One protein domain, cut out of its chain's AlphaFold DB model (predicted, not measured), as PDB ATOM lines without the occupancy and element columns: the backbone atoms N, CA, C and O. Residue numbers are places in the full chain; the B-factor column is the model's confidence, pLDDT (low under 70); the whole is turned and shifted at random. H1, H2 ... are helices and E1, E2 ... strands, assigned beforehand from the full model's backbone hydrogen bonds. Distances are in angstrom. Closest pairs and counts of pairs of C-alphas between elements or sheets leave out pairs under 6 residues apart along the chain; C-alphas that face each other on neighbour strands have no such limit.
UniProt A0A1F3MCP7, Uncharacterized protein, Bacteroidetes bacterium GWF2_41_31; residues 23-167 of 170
ATOM      1  N   ASN A  23      47.670  59.976   9.220       96.44
ATOM      2  CA  ASN A  23      47.097  58.641   9.086       96.44
ATOM      3  C   ASN A  23      45.624  58.602   9.519       96.44
ATOM      4  O   ASN A  23      45.204  59.295  10.449       96.44
ATOM      5  N   GLY A  24      44.861  57.714   8.890       96.81
ATOM      6  CA  GLY A  24      43.494  57.386   9.273       96.81
ATOM      7  C   GLY A  24      42.402  58.227   8.611       96.81
ATOM      8  O   GLY A  24      42.686  59.144   7.834       96.81
ATOM      9  N   PRO A  25      41.136  57.874   8.882       97.19
ATOM     10  CA  PRO A  25      39.960  58.525   8.328       97.19
ATOM     11  C   PRO A  25      39.678  59.870   9.002       97.19
ATOM     12  O   PRO A  25      40.127  60.159  10.114       97.19
ATOM     13  N   VAL A  26      38.865  60.671   8.328       97.00
ATOM     14  CA  VAL A  26      38.336  61.937   8.817       97.00
ATOM     15  C   VAL A  26      37.134  61.672   9.719       97.00
ATOM     16  O   VAL A  26      36.241  60.886   9.405       97.00
ATOM     17  N   SER A  27      37.126  62.353  10.859       96.19
ATOM     18  CA  SER A  27      36.017  62.406  11.812       96.19
ATOM     19  C   SER A  27      35.207  63.677  11.569       96.19
ATOM     20  O   SER A  27      35.768  64.689  11.140       96.19
ATOM     21  N   VAL A  28      33.903  63.645  11.838       93.12
ATOM     22  CA  VAL A  28      33.014  64.799  11.631       93.12
ATOM     23  C   VAL A  28      32.259  65.101  12.916       93.12
ATOM     24  O   VAL A  28      31.554  64.252  13.446       93.12
ATOM     25  N   GLU A  29      32.344  66.324  13.417       90.75
ATOM     26  CA  GLU A  29      31.568  66.744  14.583       90.75
ATOM     27  C   GLU A  29      30.941  68.110  14.315       90.75
ATOM     28  O   GLU A  29      31.641  69.081  14.054       90.75
ATOM     29  N   ASN A  30      29.604  68.187  14.340       86.06
ATOM     30  CA  ASN A  30      28.849  69.421  14.078       86.06
ATOM     31  C   ASN A  30      29.240  70.141  12.764       86.06
ATOM     32  O   ASN A  30      29.319  71.367  12.734       86.06
ATOM     33  N   GLY A  31      29.500  69.384  11.689       84.75
ATOM     34  CA  GLY A  31      29.928  69.929  10.387       84.75
ATOM     35  C   GLY A  31      31.408  70.327  10.324       84.75
ATOM     36  O   GLY A  31      31.853  70.927   9.353       84.75
ATOM     37  N   ILE A  32      32.192  70.011  11.356       89.31
ATOM     38  CA  ILE A  32      33.629  70.273  11.391       89.31
ATOM     39  C   ILE A  32      34.367  68.959  11.159       89.31
ATOM     40  O   ILE A  32      34.222  68.003  11.925       89.31
ATOM     41  N   ILE A  33      35.176  68.925  10.102       94.31
ATOM     42  CA  ILE A  33      36.078  67.809   9.819       94.31
ATOM     43  C   ILE A  33      37.325  67.891  10.698       94.31
ATOM     44  O   ILE A  33      37.886  68.965  10.910       94.31
ATOM     45  N   SER A  34      37.770  66.755  11.225       94.62
ATOM     46  CA  SER A  34      38.971  66.684  12.055       94.62
ATOM     47  C   SER A  34      39.607  65.294  12.043       94.62
ATOM     48  O   SER A  34      38.986  64.296  11.681       94.62
ATOM     49  N   CYS A  35      40.868  65.222  12.462       94.94
ATOM     50  CA  CYS A  35      41.536  63.978  12.817       94.94
ATOM     51  C   CYS A  35      42.322  64.224  14.108       94.94
ATOM     52  O   CYS A  35      43.150  65.133  14.179       94.94
ATOM     53  N   SER A  36      42.025  63.462  15.162       93.50
ATOM     54  CA  SER A  36      42.717  63.616  16.441       93.50
ATOM     55  C   SER A  36      44.100  62.959  16.399       93.50
ATOM     56  O   SER A  36      44.331  62.019  15.643       93.50
ATOM     57  N   GLU A  37      45.022  63.392  17.262       93.12
ATOM     58  CA  GLU A  37      46.326  62.730  17.427       93.12
ATOM     59  C   GLU A  37      46.176  61.259  17.848       93.12
ATOM     60  O   GLU A  37      46.938  60.394  17.427       93.12
ATOM     61  N   THR A  38      45.154  60.952  18.652       93.94
ATOM     62  CA  THR A  38      44.873  59.573  19.072       93.94
ATOM     63  C   THR A  38      44.451  58.722  17.878       93.94
ATOM     64  O   THR A  38      44.993  57.637  17.683       93.94
ATOM     65  N   THR A  39      43.550  59.241  17.040       94.31
ATOM     66  CA  THR A  39      43.122  58.588  15.797       94.31
ATOM     67  C   THR A  39      44.312  58.399  14.859       94.31
ATOM     68  O   THR A  39      44.580  57.278  14.439       94.31
ATOM     69  N   ALA A  40      45.096  59.446  14.600       95.12
ATOM     70  CA  ALA A  40      46.258  59.356  13.718       95.12
ATOM     71  C   ALA A  40      47.268  58.289  14.177       95.12
ATOM     72  O   ALA A  40      47.777  57.524  13.361       95.12
ATOM     73  N   ASN A  41      47.518  58.172  15.484       94.94
ATOM     74  CA  ASN A  41      48.422  57.151  16.018       94.94
ATOM     75  C   ASN A  41      47.835  55.733  15.958       94.94
ATOM     76  O   ASN A  41      48.558  54.794  15.635       94.94
ATOM     77  N   GLN A  42      46.533  55.558  16.206       94.62
ATOM     78  CA  GLN A  42      45.856  54.260  16.050       94.62
ATOM     79  C   GLN A  42      45.899  53.750  14.604       94.62
ATOM     80  O   GLN A  42      45.984  52.543  14.364       94.62
ATOM     81  N   TRP A  43      45.838  54.680  13.653       95.81
ATOM     82  CA  TRP A  43      45.845  54.410  12.223       95.81
ATOM     83  C   TRP A  43      47.242  54.441  11.597       95.81
ATOM     84  O   TRP A  43      47.358  54.227  10.394       95.81
ATOM     85  N   ASN A  44      48.305  54.649  12.385       95.19
ATOM     86  CA  ASN A  44      49.696  54.589  11.927       95.19
ATOM     87  C   ASN A  44      50.153  53.138  11.683       95.19
ATOM     88  O   ASN A  44      51.050  52.612  12.341       95.19
ATOM     89  N   LYS A  45      49.460  52.460  10.771       95.31
ATOM     90  CA  LYS A  45      49.686  51.079  10.361       95.31
ATOM     91  C   LYS A  45      49.094  50.847   8.977       95.31
ATOM     92  O   LYS A  45      48.314  51.645   8.463       95.31
ATOM     93  N   VAL A  46      49.457  49.715   8.395       97.75
ATOM     94  CA  VAL A  46      48.930  49.251   7.115       97.75
ATOM     95  C   VAL A  46      48.449  47.816   7.256       97.75
ATOM     96  O   VAL A  46      48.984  47.062   8.069       97.75
ATOM     97  N   TRP A  47      47.475  47.425   6.441       98.38
ATOM     98  CA  TRP A  47      46.955  46.060   6.423       98.38
ATOM     99  C   TRP A  47      47.500  45.333   5.210       98.38
ATOM    100  O   TRP A  47      47.123  45.636   4.077       98.38
ATOM    101  N   LYS A  48      48.412  44.393   5.450       98.38
ATOM    102  CA  LYS A  48      49.011  43.563   4.405       98.38
ATOM    103  C   LYS A  48      48.335  42.201   4.382       98.38
ATOM    104  O   LYS A  48      48.385  41.490   5.377       98.38
ATOM    105  N   ILE A  49      47.744  41.825   3.258       98.25
ATOM    106  CA  ILE A  49      47.012  40.562   3.149       98.25
ATOM    107  C   ILE A  49      47.167  39.951   1.758       98.25
ATOM    108  O   ILE A  49      47.293  40.679   0.768       98.25
ATOM    109  N   SER A  50      47.190  38.622   1.680       98.56
ATOM    110  CA  SER A  50      47.192  37.870   0.426       98.56
ATOM    111  C   SER A  50      45.845  37.215   0.117       98.56
ATOM    112  O   SER A  50      45.051  36.899   1.004       98.56
ATOM    113  N   ALA A  51      45.604  36.961  -1.169       98.31
ATOM    114  CA  ALA A  51      44.458  36.180  -1.624       98.31
ATOM    115  C   ALA A  51      44.486  34.747  -1.058       98.31
ATOM    116  O   ALA A  51      43.433  34.164  -0.819       98.31
ATOM    117  N   GLU A  52      45.675  34.200  -0.794       98.38
ATOM    118  CA  GLU A  52      45.855  32.889  -0.163       98.38
ATOM    119  C   GLU A  52      45.400  32.889   1.305       98.38
ATOM    120  O   GLU A  52      44.669  31.990   1.714       98.38
ATOM    121  N   GLU A  53      45.758  33.913   2.088       98.62
ATOM    122  CA  GLU A  53      45.305  34.060   3.480       98.62
ATOM    123  C   GLU A  53      43.779  34.189   3.558       98.62
ATOM    124  O   GLU A  53      43.137  33.575   4.413       98.62
ATOM    125  N   ILE A  54      43.188  34.940   2.623       98.69
ATOM    126  CA  ILE A  54      41.733  35.069   2.486       98.69
ATOM    127  C   ILE A  54      41.107  33.724   2.109       98.69
ATOM    128  O   ILE A  54      40.136  33.307   2.734       98.69
ATOM    129  N   ALA A  55      41.659  33.019   1.120       98.56
ATOM    130  CA  ALA A  55      41.154  31.716   0.694       98.56
ATOM    131  C   ALA A  55      41.249  30.663   1.807       98.56
ATOM    132  O   ALA A  55      40.369  29.811   1.926       98.56
ATOM    133  N   TRP A  56      42.298  30.717   2.629       98.56
ATOM    134  CA  TRP A  56      42.406  29.877   3.814       98.56
ATOM    135  C   TRP A  56      41.296  30.206   4.810       98.56
ATOM    136  O   TRP A  56      40.587  29.308   5.259       98.56
ATOM    137  N   HIS A  57      41.103  31.489   5.122       98.56
ATOM    138  CA  HIS A  57      40.056  31.934   6.034       98.56
ATOM    139  C   HIS A  57      38.656  31.484   5.595       98.56
ATOM    140  O   HIS A  57      37.947  30.857   6.378       98.56
ATOM    141  N   THR A  58      38.288  31.708   4.334       98.25
ATOM    142  CA  THR A  58      36.954  31.353   3.817       98.25
ATOM    143  C   THR A  58      36.667  29.852   3.834       98.25
ATOM    144  O   THR A  58      35.506  29.456   3.876       98.25
ATOM    145  N   GLN A  59      37.702  29.009   3.839       98.31
ATOM    146  CA  GLN A  59      37.563  27.553   3.939       98.31
ATOM    147  C   GLN A  59      37.507  27.041   5.386       98.31
ATOM    148  O   GLN A  59      36.902  25.997   5.614       98.31
ATOM    149  N   HIS A  60      38.109  27.755   6.344       98.19
ATOM    150  CA  HIS A  60      38.345  27.251   7.706       98.19
ATOM    151  C   HIS A  60      37.629  28.054   8.806       98.19
ATOM    152  O   HIS A  60      37.723  27.686   9.972       98.19
ATOM    153  N   TYR A  61      36.899  29.135   8.492       97.62
ATOM    154  CA  TYR A  61      36.268  29.988   9.517       97.62
ATOM    155  C   TYR A  61      35.271  29.254  10.438       97.62
ATOM    156  O   TYR A  61      35.031  29.706  11.556       97.62
ATOM    157  N   LEU A  62      34.725  28.112   9.997       97.44
ATOM    158  CA  LEU A  62      33.833  27.245  10.783       97.44
ATOM    159  C   LEU A  62      34.560  26.128  11.545       97.44
ATOM    160  O   LEU A  62      33.925  25.400  12.314       97.44
ATOM    161  N   ASP A  63      35.863  25.958  11.332       98.19
ATOM    162  CA  ASP A  63      36.620  24.893  11.970       98.19
ATOM    163  C   ASP A  63      36.777  25.150  13.467       98.19
ATOM    164  O   ASP A  63      37.002  26.269  13.942       98.19
ATOM    165  N   TRP A  64      36.690  24.074  14.246       97.12
ATOM    166  CA  TRP A  64      36.811  24.172  15.692       97.12
ATOM    167  C   TRP A  64      38.207  24.666  16.097       97.12
ATOM    168  O   TRP A  64      39.216  24.020  15.816       97.12
ATOM    169  N   GLY A  65      38.252  25.800  16.800       96.38
ATOM    170  CA  GLY A  65      39.495  26.417  17.271       96.38
ATOM    171  C   GLY A  65      40.202  27.303  16.243       96.38
ATOM    172  O   GLY A  65      41.293  27.793  16.537       96.38
ATOM    173  N   TYR A  66      39.607  27.532  15.070       97.81
ATOM    174  CA  TYR A  66      40.135  28.486  14.103       97.81
ATOM    175  C   TYR A  66      40.100  29.923  14.645       97.81
ATOM    176  O   TYR A  66      39.138  30.347  15.287       97.81
ATOM    177  N   ILE A  67      41.168  30.675  14.370       97.81
ATOM    178  CA  ILE A  67      41.303  32.093  14.710       97.81
ATOM    179  C   ILE A  67      41.816  32.819  13.454       97.81
ATOM    180  O   ILE A  67      42.871  32.432  12.937       97.81
ATOM    181  N   PRO A  68      41.116  33.855  12.955       97.81
ATOM    182  CA  PRO A  68      41.597  34.659  11.838       97.81
ATOM    183  C   PRO A  68      42.924  35.349  12.164       97.81
ATOM    184  O   PRO A  68      43.159  35.777  13.296       97.81
ATOM    185  N   ILE A  69      43.782  35.510  11.156       98.19
ATOM    186  CA  ILE A  69      45.014  36.298  11.298       98.19
ATOM    187  C   ILE A  69      44.686  37.765  11.593       98.19
ATOM    188  O   ILE A  69      43.616  38.245  11.225       98.19
ATOM    189  N   GLU A  70      45.629  38.502  12.184       97.81
ATOM    190  CA  GLU A  70      45.424  39.896  12.607       97.81
ATOM    191  C   GLU A  70      44.861  40.791  11.494       97.81
ATOM    192  O   GLU A  70      43.911  41.531  11.728       97.81
ATOM    193  N   ASN A  71      45.383  40.695  10.267       98.19
ATOM    194  CA  ASN A  71      44.933  41.553   9.167       98.19
ATOM    195  C   ASN A  71      43.508  41.249   8.685       98.19
ATOM    196  O   ASN A  71      42.872  42.141   8.135       98.19
ATOM    197  N   ILE A  72      43.004  40.031   8.911       98.62
ATOM    198  CA  ILE A  72      41.593  39.684   8.692       98.62
ATOM    199  C   ILE A  72      40.792  40.111   9.924       98.62
ATOM    200  O   ILE A  72      39.858  40.889   9.813       98.62
ATOM    201  N   ALA A  73      41.205  39.696  11.122       98.19
ATOM    202  CA  ALA A  73      40.512  39.998  12.375       98.19
ATOM    203  C   ALA A  73      40.287  41.505  12.605       98.19
ATOM    204  O   ALA A  73      39.241  41.906  13.108       98.19
ATOM    205  N   ALA A  74      41.270  42.330  12.245       96.88
ATOM    206  CA  ALA A  74      41.279  43.770  12.468       96.88
ATOM    207  C   ALA A  74      41.177  44.578  11.165       96.88
ATOM    208  O   ALA A  74      41.616  45.733  11.145       96.88
ATOM    209  N   TRP A  75      40.660  43.991  10.078       98.31
ATOM    210  CA  TRP A  75      40.463  44.706   8.814       98.31
ATOM    211  C   TRP A  75      39.608  45.967   9.035       98.31
ATOM    212  O   TRP A  75      38.573  45.896   9.704       98.31
ATOM    213  N   PRO A  76      39.995  47.138   8.497       97.31
ATOM    214  CA  PRO A  76      39.376  48.405   8.858       97.31
ATOM    215  C   PRO A  76      38.140  48.677   7.992       97.31
ATOM    216  O   PRO A  76      38.055  49.698   7.312       97.31
ATOM    217  N   ALA A  77      37.188  47.743   7.968       97.56
ATOM    218  CA  ALA A  77      35.969  47.853   7.167       97.56
ATOM    219  C   ALA A  77      35.109  49.063   7.564       97.56
ATOM    220  O   ALA A  77      34.527  49.719   6.701       97.56
ATOM    221  N   HIS A  78      35.083  49.399   8.855       96.94
ATOM    222  CA  HIS A  78      34.229  50.442   9.417       96.94
ATOM    223  C   HIS A  78      35.029  51.459  10.235       96.94
ATOM    224  O   HIS A  78      36.011  51.109  10.891       96.94
ATOM    225  N   GLY A  79      34.594  52.719  10.200       95.12
ATOM    226  CA  GLY A  79      35.094  53.773  11.080       95.12
ATOM    227  C   GLY A  79      34.437  53.769  12.460       95.12
ATOM    228  O   GLY A  79      33.441  53.086  12.699       95.12
ATOM    229  N   ASP A  80      34.988  54.567  13.372       94.88
ATOM    230  CA  ASP A  80      34.409  54.780  14.697       94.88
ATOM    231  C   ASP A  80      33.141  55.645  14.615       94.88
ATOM    232  O   ASP A  80      33.177  56.827  14.255       94.88
ATOM    233  N   ILE A  81      32.008  55.047  14.991       93.75
ATOM    234  CA  ILE A  81      30.700  55.709  15.022       93.75
ATOM    235  C   ILE A  81      30.653  56.878  16.011       93.75
ATOM    236  O   ILE A  81      29.975  57.865  15.747       93.75
ATOM    237  N   ASN A  82      31.399  56.815  17.119       93.94
ATOM    238  CA  ASN A  82      31.418  57.887  18.119       93.94
ATOM    239  C   ASN A  82      32.156  59.132  17.613       93.94
ATOM    240  O   ASN A  82      31.967  60.219  18.149       93.94
ATOM    241  N   LEU A  83      32.982  58.968  16.576       93.44
ATOM    242  CA  LEU A  83      33.699  60.041  15.892       93.44
ATOM    243  C   LEU A  83      33.013  60.444  14.570       93.44
ATOM    244  O   LEU A  83      33.576  61.211  13.787       93.44
ATOM    245  N   ASN A  84      31.818  59.901  14.296       94.44
ATOM    246  CA  ASN A  84      31.099  60.002  13.020       94.44
ATOM    247  C   ASN A  84      32.004  59.757  11.799       94.44
ATOM    248  O   ASN A  84      31.926  60.462  10.789       94.44
ATOM    249  N   GLN A  85      32.893  58.769  11.891       95.56
ATOM    250  CA  GLN A  85      33.695  58.348  10.748       95.56
ATOM    251  C   GLN A  85      32.829  57.590   9.740       95.56
ATOM    252  O   GLN A  85      31.718  57.146  10.039       95.56
ATOM    253  N   SER A  86      33.334  57.435   8.514       93.31
ATOM    254  CA  SER A  86      32.578  56.736   7.478       93.31
ATOM    255  C   SER A  86      32.259  55.300   7.893       93.31
ATOM    256  O   SER A  86      33.134  54.558   8.333       93.31
ATOM    257  N   ALA A  87      31.003  54.894   7.692       92.62
ATOM    258  CA  ALA A  87      30.577  53.528   7.957       92.62
ATOM    259  C   ALA A  87      31.330  52.511   7.092       92.62
ATOM    260  O   ALA A  87      31.533  51.405   7.550       92.62
ATOM    261  N   ASN A  88      31.778  52.866   5.884       94.00
ATOM    262  CA  ASN A  88      32.517  51.962   4.999       94.00
ATOM    263  C   ASN A  88      33.861  52.586   4.630       94.00
ATOM    264  O   ASN A  88      33.927  53.486   3.788       94.00
ATOM    265  N   LEU A  89      34.921  52.106   5.273       97.25
ATOM    266  CA  LEU A  89      36.293  52.531   5.047       97.25
ATOM    267  C   LEU A  89      36.977  51.587   4.056       97.25
ATOM    268  O   LEU A  89      37.123  51.930   2.881       97.25
ATOM    269  N   ALA A  90      37.314  50.372   4.485       97.62
ATOM    270  CA  ALA A  90      37.891  49.364   3.607       97.62
ATOM    271  C   ALA A  90      36.829  48.468   2.948       97.62
ATOM    272  O   ALA A  90      35.837  48.110   3.581       97.62
ATOM    273  N   PRO A  91      37.030  48.057   1.682       97.62
ATOM    274  CA  PRO A  91      36.138  47.116   1.017       97.62
ATOM    275  C   PRO A  91      36.233  45.718   1.654       97.62
ATOM    276  O   PRO A  91      37.322  45.235   1.976       97.62
ATOM    277  N   PHE A  92      35.091  45.053   1.798       98.50
ATOM    278  CA  PHE A  92      34.978  43.684   2.298       98.50
ATOM    279  C   PHE A  92      33.830  42.953   1.599       98.50
ATOM    280  O   PHE A  92      32.990  43.581   0.948       98.50
ATOM    281  N   VAL A  93      33.836  41.626   1.690       98.56
ATOM    282  CA  VAL A  93      32.705  40.777   1.318       98.56
ATOM    283  C   VAL A  93      31.936  40.450   2.587       98.56
ATOM    284  O   VAL A  93      32.495  39.847   3.499       98.56
ATOM    285  N   ASP A  94      30.679  40.877   2.607       97.88
ATOM    286  CA  ASP A  94      29.677  40.572   3.624       97.88
ATOM    287  C   ASP A  94      28.946  39.285   3.209       97.88
ATOM    288  O   ASP A  94      28.218  39.265   2.210       97.88
ATOM    289  N   VAL A  95      29.229  38.182   3.897       97.69
ATOM    290  CA  VAL A  95      28.735  36.847   3.534       97.69
ATOM    291  C   VAL A  95      27.319  36.623   4.058       97.69
ATOM    292  O   VAL A  95      26.506  35.993   3.370       97.69
ATOM    293  N   ASP A  96      27.004  37.139   5.245       96.31
ATOM    294  CA  ASP A  96      25.699  36.961   5.885       96.31
ATOM    295  C   ASP A  96      24.697  38.099   5.583       96.31
ATOM    296  O   ASP A  96      23.498  37.945   5.836       96.31
ATOM    297  N   ASN A  97      25.146  39.150   4.887       96.38
ATOM    298  CA  ASN A  97      24.399  40.341   4.470       96.38
ATOM    299  C   ASN A  97      23.880  41.196   5.640       96.38
ATOM    300  O   ASN A  97      22.814  41.819   5.525       96.38
ATOM    301  N   ASP A  98      24.599  41.238   6.766       96.06
ATOM    302  CA  ASP A  98      24.233  42.047   7.934       96.06
ATOM    303  C   ASP A  98      24.799  43.488   7.916       96.06
ATOM    304  O   ASP A  98      24.460  44.305   8.785       96.06
ATOM    305  N   GLN A  99      25.576  43.825   6.877       95.06
ATOM    306  CA  GLN A  99      26.280  45.092   6.636       95.06
ATOM    307  C   GLN A  99      27.389  45.411   7.643       95.06
ATOM    308  O   GLN A  99      27.847  46.560   7.714       95.06
ATOM    309  N   LYS A 100      27.833  44.427   8.419       96.00
ATOM    310  CA  LYS A 100      28.937  44.545   9.362       96.00
ATOM    311  C   LYS A 100      30.029  43.574   8.974       96.00
ATOM    312  O   LYS A 100      29.797  42.536   8.388       96.00
ATOM    313  N   TYR A 101      31.249  43.936   9.321       98.06
ATOM    314  CA  TYR A 101      32.393  43.076   9.121       98.06
ATOM    315  C   TYR A 101      32.615  42.197  10.348       98.06
ATOM    316  O   TYR A 101      33.029  42.680  11.408       98.06
ATOM    317  N   ASN A 102      32.369  40.901  10.191       97.94
ATOM    318  CA  ASN A 102      32.639  39.874  11.177       97.94
ATOM    319  C   ASN A 102      33.292  38.634  10.531       97.94
ATOM    320  O   ASN A 102      32.604  37.746  10.023       97.94
ATOM    321  N   PRO A 103      34.623  38.480  10.656       97.81
ATOM    322  CA  PRO A 103      35.338  37.311  10.139       97.81
ATOM    323  C   PRO A 103      34.822  35.971  10.660       97.81
ATOM    324  O   PRO A 103      34.913  34.952   9.983       97.81
ATOM    325  N   MET A 104      34.265  35.940  11.872       97.19
ATOM    326  CA  MET A 104      33.737  34.698  12.439       97.19
ATOM    327  C   MET A 104      32.385  34.293  11.837       97.19
ATOM    328  O   MET A 104      31.987  33.141  11.994       97.19
ATOM    329  N   ASN A 105      31.715  35.198  11.118       97.25
ATOM    330  CA  ASN A 105      30.551  34.889  10.284       97.25
ATOM    331  C   ASN A 105      30.939  34.593   8.821       97.25
ATOM    332  O   ASN A 105      30.067  34.330   7.995       97.25
ATOM    333  N   GLY A 106      32.240  34.571   8.514       97.00
ATOM    334  CA  GLY A 106      32.776  34.261   7.192       97.00
ATOM    335  C   GLY A 106      33.147  35.481   6.356       97.00
ATOM    336  O   GLY A 106      33.585  35.289   5.226       97.00
ATOM    337  N   ASP A 107      33.009  36.705   6.873       98.69
ATOM    338  CA  ASP A 107      33.351  37.921   6.130       98.69
ATOM    339  C   ASP A 107      34.853  38.068   5.918       98.69
ATOM    340  O   ASP A 107      35.674  37.754   6.782       98.69
ATOM    341  N   TYR A 108      35.246  38.636   4.782       98.69
ATOM    342  CA  TYR A 108      36.663  38.762   4.457       98.69
ATOM    343  C   TYR A 108      37.004  40.021   3.660       98.69
ATOM    344  O   TYR A 108      36.145  40.592   2.982       98.69
ATOM    345  N   PRO A 109      38.269  40.475   3.714       98.62
ATOM    346  CA  PRO A 109      38.728  41.626   2.943       98.62
ATOM    347  C   PRO A 109      38.513  41.442   1.439       98.62
ATOM    348  O   PRO A 109      38.890  40.420   0.868       98.62
ATOM    349  N   LEU A 110      37.961  42.455   0.768       98.31
ATOM    350  CA  LEU A 110      37.833  42.456  -0.688       98.31
ATOM    351  C   LEU A 110      39.036  43.184  -1.287       98.31
ATOM    352  O   LEU A 110      39.075  44.415  -1.333       98.31
ATOM    353  N   ILE A 111      40.025  42.419  -1.746       98.12
ATOM    354  CA  ILE A 111      41.307  42.960  -2.213       98.12
ATOM    355  C   ILE A 111      41.471  42.873  -3.733       98.12
ATOM    356  O   ILE A 111      40.748  42.156  -4.423       98.12
ATOM    357  N   LYS A 112      42.449  43.616  -4.254       98.06
ATOM    358  CA  LYS A 112      42.963  43.479  -5.622       98.06
ATOM    359  C   LYS A 112      44.333  42.806  -5.580       98.06
ATOM    360  O   LYS A 112      45.074  43.005  -4.621       98.06
ATOM    361  N   GLY A 113      44.688  42.100  -6.652       97.00
ATOM    362  CA  GLY A 113      45.959  41.381  -6.729       97.00
ATOM    363  C   GLY A 113      45.980  40.099  -5.901       97.00
ATOM    364  O   GLY A 113      44.998  39.743  -5.253       97.00
ATOM    365  N   ASP A 114      47.130  39.435  -5.912       97.88
ATOM    366  CA  ASP A 114      47.397  38.258  -5.078       97.88
ATOM    367  C   ASP A 114      47.906  38.656  -3.689       97.88
ATOM    368  O   ASP A 114      47.787  37.896  -2.729       97.88
ATOM    369  N   GLN A 115      48.453  39.866  -3.564       97.94
ATOM    370  CA  GLN A 115      48.800  40.489  -2.294       97.94
ATOM    371  C   GLN A 115      48.543  41.989  -2.368       97.94
ATOM    372  O   GLN A 115      48.905  42.637  -3.354       97.94
ATOM    373  N   CYS A 116      47.970  42.549  -1.304       98.31
ATOM    374  CA  CYS A 116      47.777  43.984  -1.174       98.31
ATOM    375  C   CYS A 116      48.280  44.538   0.160       98.31
ATOM    376  O   CYS A 116      48.410  43.824   1.153       98.31
ATOM    377  N   ILE A 117      48.503  45.848   0.169       98.62
ATOM    378  CA  ILE A 117      48.683  46.693   1.340       98.62
ATOM    379  C   ILE A 117      47.609  47.779   1.268       98.62
ATOM    380  O   ILE A 117      47.554  48.536   0.296       98.62
ATOM    381  N   TYR A 118      46.761  47.847   2.290       98.69
ATOM    382  CA  TYR A 118      45.709  48.850   2.415       98.69
ATOM    383  C   TYR A 118      46.060  49.882   3.491       98.69
ATOM    384  O   TYR A 118      46.612  49.531   4.538       98.69
ATOM    385  N   PHE A 119      45.760  51.151   3.222       98.25
ATOM    386  CA  PHE A 119      46.054  52.277   4.107       98.25
ATOM    387  C   PHE A 119      45.088  53.443   3.867       98.25
ATOM    388  O   PHE A 119      44.537  53.600   2.777       98.25
ATOM    389  N   ILE A 120      44.893  54.274   4.892       98.25
ATOM    390  CA  ILE A 120      44.056  55.477   4.831       98.25
ATOM    391  C   ILE A 120      44.842  56.640   5.423       98.25
ATOM    392  O   ILE A 120      45.504  56.477   6.448       98.25
ATOM    393  N   PHE A 121      44.753  57.805   4.791       97.31
ATOM    394  CA  PHE A 121      45.314  59.058   5.286       97.31
ATOM    395  C   PHE A 121      44.451  60.248   4.845       97.31
ATOM    396  O   PHE A 121      43.562  60.111   4.007       97.31
ATOM    397  N   ASN A 122      44.689  61.416   5.426       97.50
ATOM    398  CA  ASN A 122      43.927  62.642   5.200       97.50
ATOM    399  C   ASN A 122      44.832  63.875   5.330       97.50
ATOM    400  O   ASN A 122      45.966  63.743   5.780       97.50
ATOM    401  N   ASP A 123      44.323  65.057   4.989       96.38
ATOM    402  CA  ASP A 123      45.030  66.337   5.144       96.38
ATOM    403  C   ASP A 123      44.289  67.318   6.076       96.38
ATOM    404  O   ASP A 123      44.390  68.529   5.935       96.38
ATOM    405  N   VAL A 124      43.466  66.840   7.020       95.25
ATOM    406  CA  VAL A 124      42.546  67.734   7.768       95.25
ATOM    407  C   VAL A 124      43.157  68.399   9.000       95.25
ATOM    408  O   VAL A 124      42.519  69.237   9.636       95.25
ATOM    409  N   LYS A 125      44.379  68.021   9.380       91.62
ATOM    410  CA  LYS A 125      45.105  68.665  10.483       91.62
ATOM    411  C   LYS A 125      45.928  69.846   9.973       91.62
ATOM    412  O   LYS A 125      46.052  70.082   8.782       91.62
ATOM    413  N   HIS A 126      46.495  70.601  10.910       90.00
ATOM    414  CA  HIS A 126      47.357  71.735  10.597       90.00
ATOM    415  C   HIS A 126      48.543  71.317   9.713       90.00
ATOM    416  O   HIS A 126      49.351  70.479  10.121       90.00
ATOM    417  N   HIS A 127      48.670  71.957   8.551       93.38
ATOM    418  CA  HIS A 127      49.788  71.785   7.630       93.38
ATOM    419  C   HIS A 127      50.999  72.566   8.116       93.38
ATOM    420  O   HIS A 127      50.963  73.788   8.248       93.38
ATOM    421  N   SER A 128      52.075  71.852   8.417       92.38
ATOM    422  CA  SER A 128      53.301  72.444   8.964       92.38
ATOM    423  C   SER A 128      54.440  72.515   7.954       92.38
ATOM    424  O   SER A 128      55.387  73.263   8.186       92.38
ATOM    425  N   GLU A 129      54.352  71.790   6.834       91.56
ATOM    426  CA  GLU A 129      55.346  71.873   5.764       91.56
ATOM    427  C   GLU A 129      54.960  72.981   4.778       91.56
ATOM    428  O   GLU A 129      55.682  73.969   4.627       91.56
ATOM    429  N   SER A 130      53.785  72.877   4.149       91.38
ATOM    430  CA  SER A 130      53.358  73.879   3.162       91.38
ATOM    431  C   SER A 130      52.846  75.176   3.789       91.38
ATOM    432  O   SER A 130      52.853  76.215   3.125       91.38
ATOM    433  N   ASN A 131      52.394  75.126   5.049       90.38
ATOM    434  CA  ASN A 131      51.602  76.174   5.711       90.38
ATOM    435  C   ASN A 131      50.326  76.569   4.932       90.38
ATOM    436  O   ASN A 131      49.762  77.638   5.170       90.38
ATOM    437  N   GLY A 132      49.895  75.744   3.972       90.56
ATOM    438  CA  GLY A 132      48.660  75.942   3.227       90.56
ATOM    439  C   GLY A 132      47.444  75.489   4.027       90.56
ATOM    440  O   GLY A 132      47.548  74.650   4.916       90.56
ATOM    441  N   ASP A 133      46.269  76.013   3.695       91.50
ATOM    442  CA  ASP A 133      45.032  75.506   4.283       91.50
ATOM    443  C   ASP A 133      44.727  74.085   3.782       91.50
ATOM    444  O   ASP A 133      44.922  73.776   2.599       91.50
ATOM    445  N   SER A 134      44.150  73.265   4.663       92.88
ATOM    446  CA  SER A 134      43.638  71.928   4.341       92.88
ATOM    447  C   SER A 134      42.671  71.933   3.153       92.88
ATOM    448  O   SER A 134      41.788  72.792   3.051       92.88
ATOM    449  N   LEU A 135      42.811  70.944   2.266       93.75
ATOM    450  CA  LEU A 135      41.856  70.667   1.195       93.75
ATOM    451  C   LEU A 135      40.626  69.893   1.689       93.75
ATOM    452  O   LEU A 135      39.616  69.871   0.985       93.75
ATOM    453  N   GLY A 136      40.686  69.258   2.860       94.62
ATOM    454  CA  GLY A 136      39.589  68.448   3.386       94.62
ATOM    455  C   GLY A 136      39.492  67.067   2.736       94.62
ATOM    456  O   GLY A 136      38.394  66.559   2.531       94.62
ATOM    457  N   LEU A 137      40.610  66.466   2.343       95.62
ATOM    458  CA  LEU A 137      40.679  65.184   1.658       95.62
ATOM    459  C   LEU A 137      40.835  64.018   2.635       95.62
ATOM    460  O   LEU A 137      41.631  64.049   3.568       95.62
ATOM    461  N   GLU A 138      40.124  62.934   2.342       97.44
ATOM    462  CA  GLU A 138      40.368  61.601   2.888       97.44
ATOM    463  C   GLU A 138      40.738  60.674   1.725       97.44
ATOM    464  O   GLU A 138      39.980  60.537   0.762       97.44
ATOM    465  N   ILE A 139      41.909  60.049   1.789       97.88
ATOM    466  CA  ILE A 139      42.463  59.204   0.733       97.88
ATOM    467  C   ILE A 139      42.587  57.771   1.234       97.88
ATOM    468  O   ILE A 139      43.235  57.486   2.238       97.88
ATOM    469  N   HIS A 140      41.971  56.849   0.501       98.31
ATOM    470  CA  HIS A 140      42.054  55.412   0.738       98.31
ATOM    471  C   HIS A 140      42.931  54.796  -0.349       98.31
ATOM    472  O   HIS A 140      42.616  54.906  -1.538       98.31
ATOM    473  N   GLY A 141      44.034  54.171   0.049       98.31
ATOM    474  CA  GLY A 141      45.018  53.564  -0.838       98.31
ATOM    475  C   GLY A 141      45.028  52.042  -0.739       98.31
ATOM    476  O   GLY A 141      45.013  51.472   0.349       98.31
ATOM    477  N   MET A 142      45.100  51.381  -1.892       98.62
ATOM    478  CA  MET A 142      45.373  49.951  -2.006       98.62
ATOM    479  C   MET A 142      46.525  49.756  -2.988       98.62
ATOM    480  O   MET A 142      46.339  49.893  -4.199       98.62
ATOM    481  N   ALA A 143      47.712  49.453  -2.468       98.62
ATOM    482  CA  ALA A 143      48.844  49.006  -3.272       98.62
ATOM    483  C   ALA A 143      48.772  47.484  -3.413       98.62
ATOM    484  O   ALA A 143      48.556  46.795  -2.422       98.62
ATOM    485  N   PHE A 144      48.923  46.943  -4.615       98.56
ATOM    486  CA  PHE A 144      48.786  45.510  -4.854       98.56
ATOM    487  C   PHE A 144      49.683  45.018  -5.982       98.56
ATOM    488  O   PHE A 144      50.093  45.779  -6.860       98.56
ATOM    489  N   ALA A 145      49.975  43.724  -5.945       98.12
ATOM    490  CA  ALA A 145      50.783  43.030  -6.933       98.12
ATOM    491  C   ALA A 145      50.117  41.710  -7.328       98.12
ATOM    492  O   ALA A 145      49.300  41.164  -6.580       98.12
ATOM    493  N   PHE A 146      50.488  41.200  -8.497       97.19
ATOM    494  CA  PHE A 146      50.086  39.882  -8.975       97.19
ATOM    495  C   PHE A 146      51.314  38.981  -9.077       97.19
ATOM    496  O   PHE A 146      52.377  39.427  -9.504       97.19
ATOM    497  N   ASN A 147      51.143  37.713  -8.732       94.56
ATOM    498  CA  ASN A 147      52.088  36.643  -8.989       94.56
ATOM    499  C   ASN A 147      51.727  35.990 -10.331       94.56
ATOM    500  O   ASN A 147      50.878  35.103 -10.409       94.56
ATOM    501  N   SER A 148      52.346  36.472 -11.407       91.56
ATOM    502  CA  SER A 148      52.001  36.082 -12.776       91.56
ATOM    503  C   SER A 148      53.134  35.292 -13.424       91.56
ATOM    504  O   SER A 148      54.195  35.848 -13.709       91.56
ATOM    505  N   THR A 149      52.890  34.017 -13.745       90.50
ATOM    506  CA  THR A 149      53.837  33.171 -14.500       90.50
ATOM    507  C   THR A 149      53.881  33.503 -15.991       90.50
ATOM    508  O   THR A 149      54.874  33.219 -16.654       90.50
ATOM    509  N   GLU A 150      52.828  34.135 -16.514       92.00
ATOM    510  CA  GLU A 150      52.649  34.397 -17.949       92.00
ATOM    511  C   GLU A 150      53.186  35.769 -18.389       92.00
ATOM    512  O   GLU A 150      53.278  36.063 -19.580       92.00
ATOM    513  N   SER A 151      53.518  36.649 -17.438       94.44
ATOM    514  CA  SER A 151      53.960  38.014 -17.730       94.44
ATOM    515  C   SER A 151      54.924  38.528 -16.671       94.44
ATOM    516  O   SER A 151      54.520  38.915 -15.574       94.44
ATOM    517  N   GLU A 152      56.199  38.603 -17.047       94.75
ATOM    518  CA  GLU A 152      57.256  39.206 -16.234       94.75
ATOM    519  C   GLU A 152      56.978  40.689 -15.947       94.75
ATOM    520  O   GLU A 152      57.235  41.169 -14.846       94.75
ATOM    521  N   ALA A 153      56.389  41.413 -16.907       95.94
ATOM    522  CA  ALA A 153      56.023  42.815 -16.722       95.94
ATOM    523  C   ALA A 153      55.001  42.988 -15.590       95.94
ATOM    524  O   ALA A 153      55.168  43.865 -14.748       95.94
ATOM    525  N   ILE A 154      53.976  42.128 -15.531       94.69
ATOM    526  CA  ILE A 154      53.005  42.130 -14.428       94.69
ATOM    527  C   ILE A 154      53.690  41.739 -13.116       94.69
ATOM    528  O   ILE A 154      53.480  42.404 -12.106       94.69
ATOM    529  N   ASN A 155      54.552  40.719 -13.145       93.25
ATOM    530  CA  ASN A 155      55.250  40.228 -11.957       93.25
ATOM    531  C   ASN A 155      56.235  41.254 -11.352       93.25
ATOM    532  O   ASN A 155      56.542  41.195 -10.166       93.25
ATOM    533  N   ASN A 156      56.698  42.219 -12.155       95.38
ATOM    534  CA  ASN A 156      57.595  43.305 -11.749       95.38
ATOM    535  C   ASN A 156      56.877  44.658 -11.563       95.38
ATOM    536  O   ASN A 156      57.535  45.696 -11.485       95.38
ATOM    537  N   THR A 157      55.539  44.675 -11.505       97.06
ATOM    538  CA  THR A 157      54.745  45.906 -11.365       97.06
ATOM    539  C   THR A 157      53.987  45.943 -10.042       97.06
ATOM    540  O   THR A 157      53.273  45.007  -9.690       97.06
ATOM    541  N   ILE A 158      54.079  47.077  -9.341       97.56
ATOM    542  CA  ILE A 158      53.172  47.421  -8.241       97.56
ATOM    543  C   ILE A 158      52.090  48.350  -8.776       97.56
ATOM    544  O   ILE A 158      52.375  49.402  -9.351       97.56
ATOM    545  N   PHE A 159      50.841  47.968  -8.557       98.25
ATOM    546  CA  PHE A 159      49.679  48.777  -8.877       98.25
ATOM    547  C   PHE A 159      49.226  49.515  -7.628       98.25
ATOM    548  O   PHE A 159      49.306  48.988  -6.520       98.25
ATOM    549  N   VAL A 160      48.715  50.730  -7.799       98.06
ATOM    550  CA  VAL A 160      48.134  51.493  -6.696       98.06
ATOM    551  C   VAL A 160      46.777  52.017  -7.122       98.06
ATOM    552  O   VAL A 160      46.640  52.671  -8.155       98.06
ATOM    553  N   ASN A 161      45.757  51.707  -6.331       98.19
ATOM    554  CA  ASN A 161      44.425  52.254  -6.492       98.19
ATOM    555  C   ASN A 161      44.140  53.235  -5.359       98.19
ATOM    556  O   ASN A 161      44.175  52.854  -4.192       98.19
ATOM    557  N   TYR A 162      43.825  54.474  -5.727       97.75
ATOM    558  CA  TYR A 162      43.368  55.492  -4.796       97.75
ATOM    559  C   TYR A 162      41.878  55.747  -4.973       97.75
ATOM    560  O   TYR A 162      41.386  55.883  -6.097       97.75
ATOM    561  N   LYS A 163      41.177  55.858  -3.850       97.31
ATOM    562  CA  LYS A 163      39.849  56.453  -3.763       97.31
ATOM    563  C   LYS A 163      39.967  57.701  -2.900       97.31
ATOM    564  O   LYS A 163      40.411  57.621  -1.762       97.31
ATOM    565  N   ILE A 164      39.619  58.846  -3.474       96.44
ATOM    566  CA  ILE A 164      39.770  60.154  -2.837       96.44
ATOM    567  C   ILE A 164      38.374  60.689  -2.547       96.44
ATOM    568  O   ILE A 164      37.545  60.784  -3.454       96.44
ATOM    569  N   TYR A 165      38.123  61.031  -1.291       95.25
ATOM    570  CA  TYR A 165      36.906  61.692  -0.850       95.25
ATOM    571  C   TYR A 165      37.228  63.142  -0.537       95.25
ATOM    572  O   TYR A 165      38.104  63.426   0.275       95.25
ATOM    573  N   ASN A 166      36.483  64.050  -1.155       93.38
ATOM    574  CA  ASN A 166      36.455  65.429  -0.711       93.38
ATOM    575  C   ASN A 166      35.414  65.560   0.415       93.38
ATOM    576  O   ASN A 166      34.227  65.308   0.199       93.38
ATOM    577  N   ARG A 167      35.883  65.906   1.614       92.25
ATOM    578  CA  ARG A 167      35.109  66.095   2.847       92.25
ATOM    579  C   ARG A 167      34.957  67.582   3.216       92.25
ATOM    580  O   ARG A 167      34.430  67.869   4.280       92.25
TER     581      ARG A 167
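AT A GLANCE: This is residues 23 to 167 of the 170 residues of an uncharacterized protein of Bacteroidetes bacterium GWF2_41_31 (UniProt A0A1F3MCP7). One antiparallel sheet, with three long strands E4, E5 and E6 and short E3 at one edge, has a large part of the rest of the printed part folded over one of its faces, above all the long unnamed stretch of residues 74 to 114; the other face is bare. The small hairpin E1 and E2 lies off to one end, H4 sits at the far end of the E5 to E6 turn, and residues 127 to 132 stick out beyond the E4 to E5 turn. The 145 printed residues hold four named helices and six named strands, in the order E1 E2 H1 E3 H2 H3 E4 E5 H4 E6; the sheet runs E3 - E4 - E5 - E6. The class is mixed, helices and strands, with under half of the residues in named elements. The whole is only just compact, close to loose, with a radius of gyration of the C-alphas of 17.2 A and spans of 48 by 40 by 23 A.

IN THESE COORDINATES: E1, residues 27 to 29, begins at C-alpha 27 (36.017, 62.406, 11.812), and E2 covers residues 32 to 34. H1 is residues 37 to 42, E3 47 to 50, H2 51 to 60 with 14.3 A, and H3 70 to 73. E4, residues 115 to 122, measures 23.9 A, and E5, residues 137 to 145, 25.8 A. H4 is residues 152 to 155; E6, residues 159 to 166, measures 22.8 A and ends at C-alpha 166 (36.455, 65.429, -0.711).

HOW THE PARTS SIT: In the sheet, E3 and E4 are antiparallel, with N 47 and O 118 at 3.0 A. E4 and E5 form a hairpin, N 117 and O 143 at 2.8 A. E5 and E6 are antiparallel, N 144 and O 159 at 2.8 A. H3 only grazes the sheet, with residues 70 to 72; its closest C-alphas to E3 are Asn 71 and Trp 47, 5.7 A. H2 is only just on the sheet, with 5 pairs of C-alphas within 10 A, and only grazes it with residues 51 to 56. H1 and H4 are not on it. The hairpin E1 and E2 has N 29 and O 32 at 2.9 A; E1 and E4 are apart. In H1 and H2 every O i to N i+4 pair is within hydrogen-bond range; H3 and H4 are too short for one.

THE WHOLE: The C-alphas of Trp 64 and Asn 131, the two farthest apart, are 55.0 A apart. The printed part has no cut. The links H3 to E4, of 41 residues, and E4 to E5, of 14, are long. The mean pLDDT of the printed part is 96.0, and no printed residue is under 70.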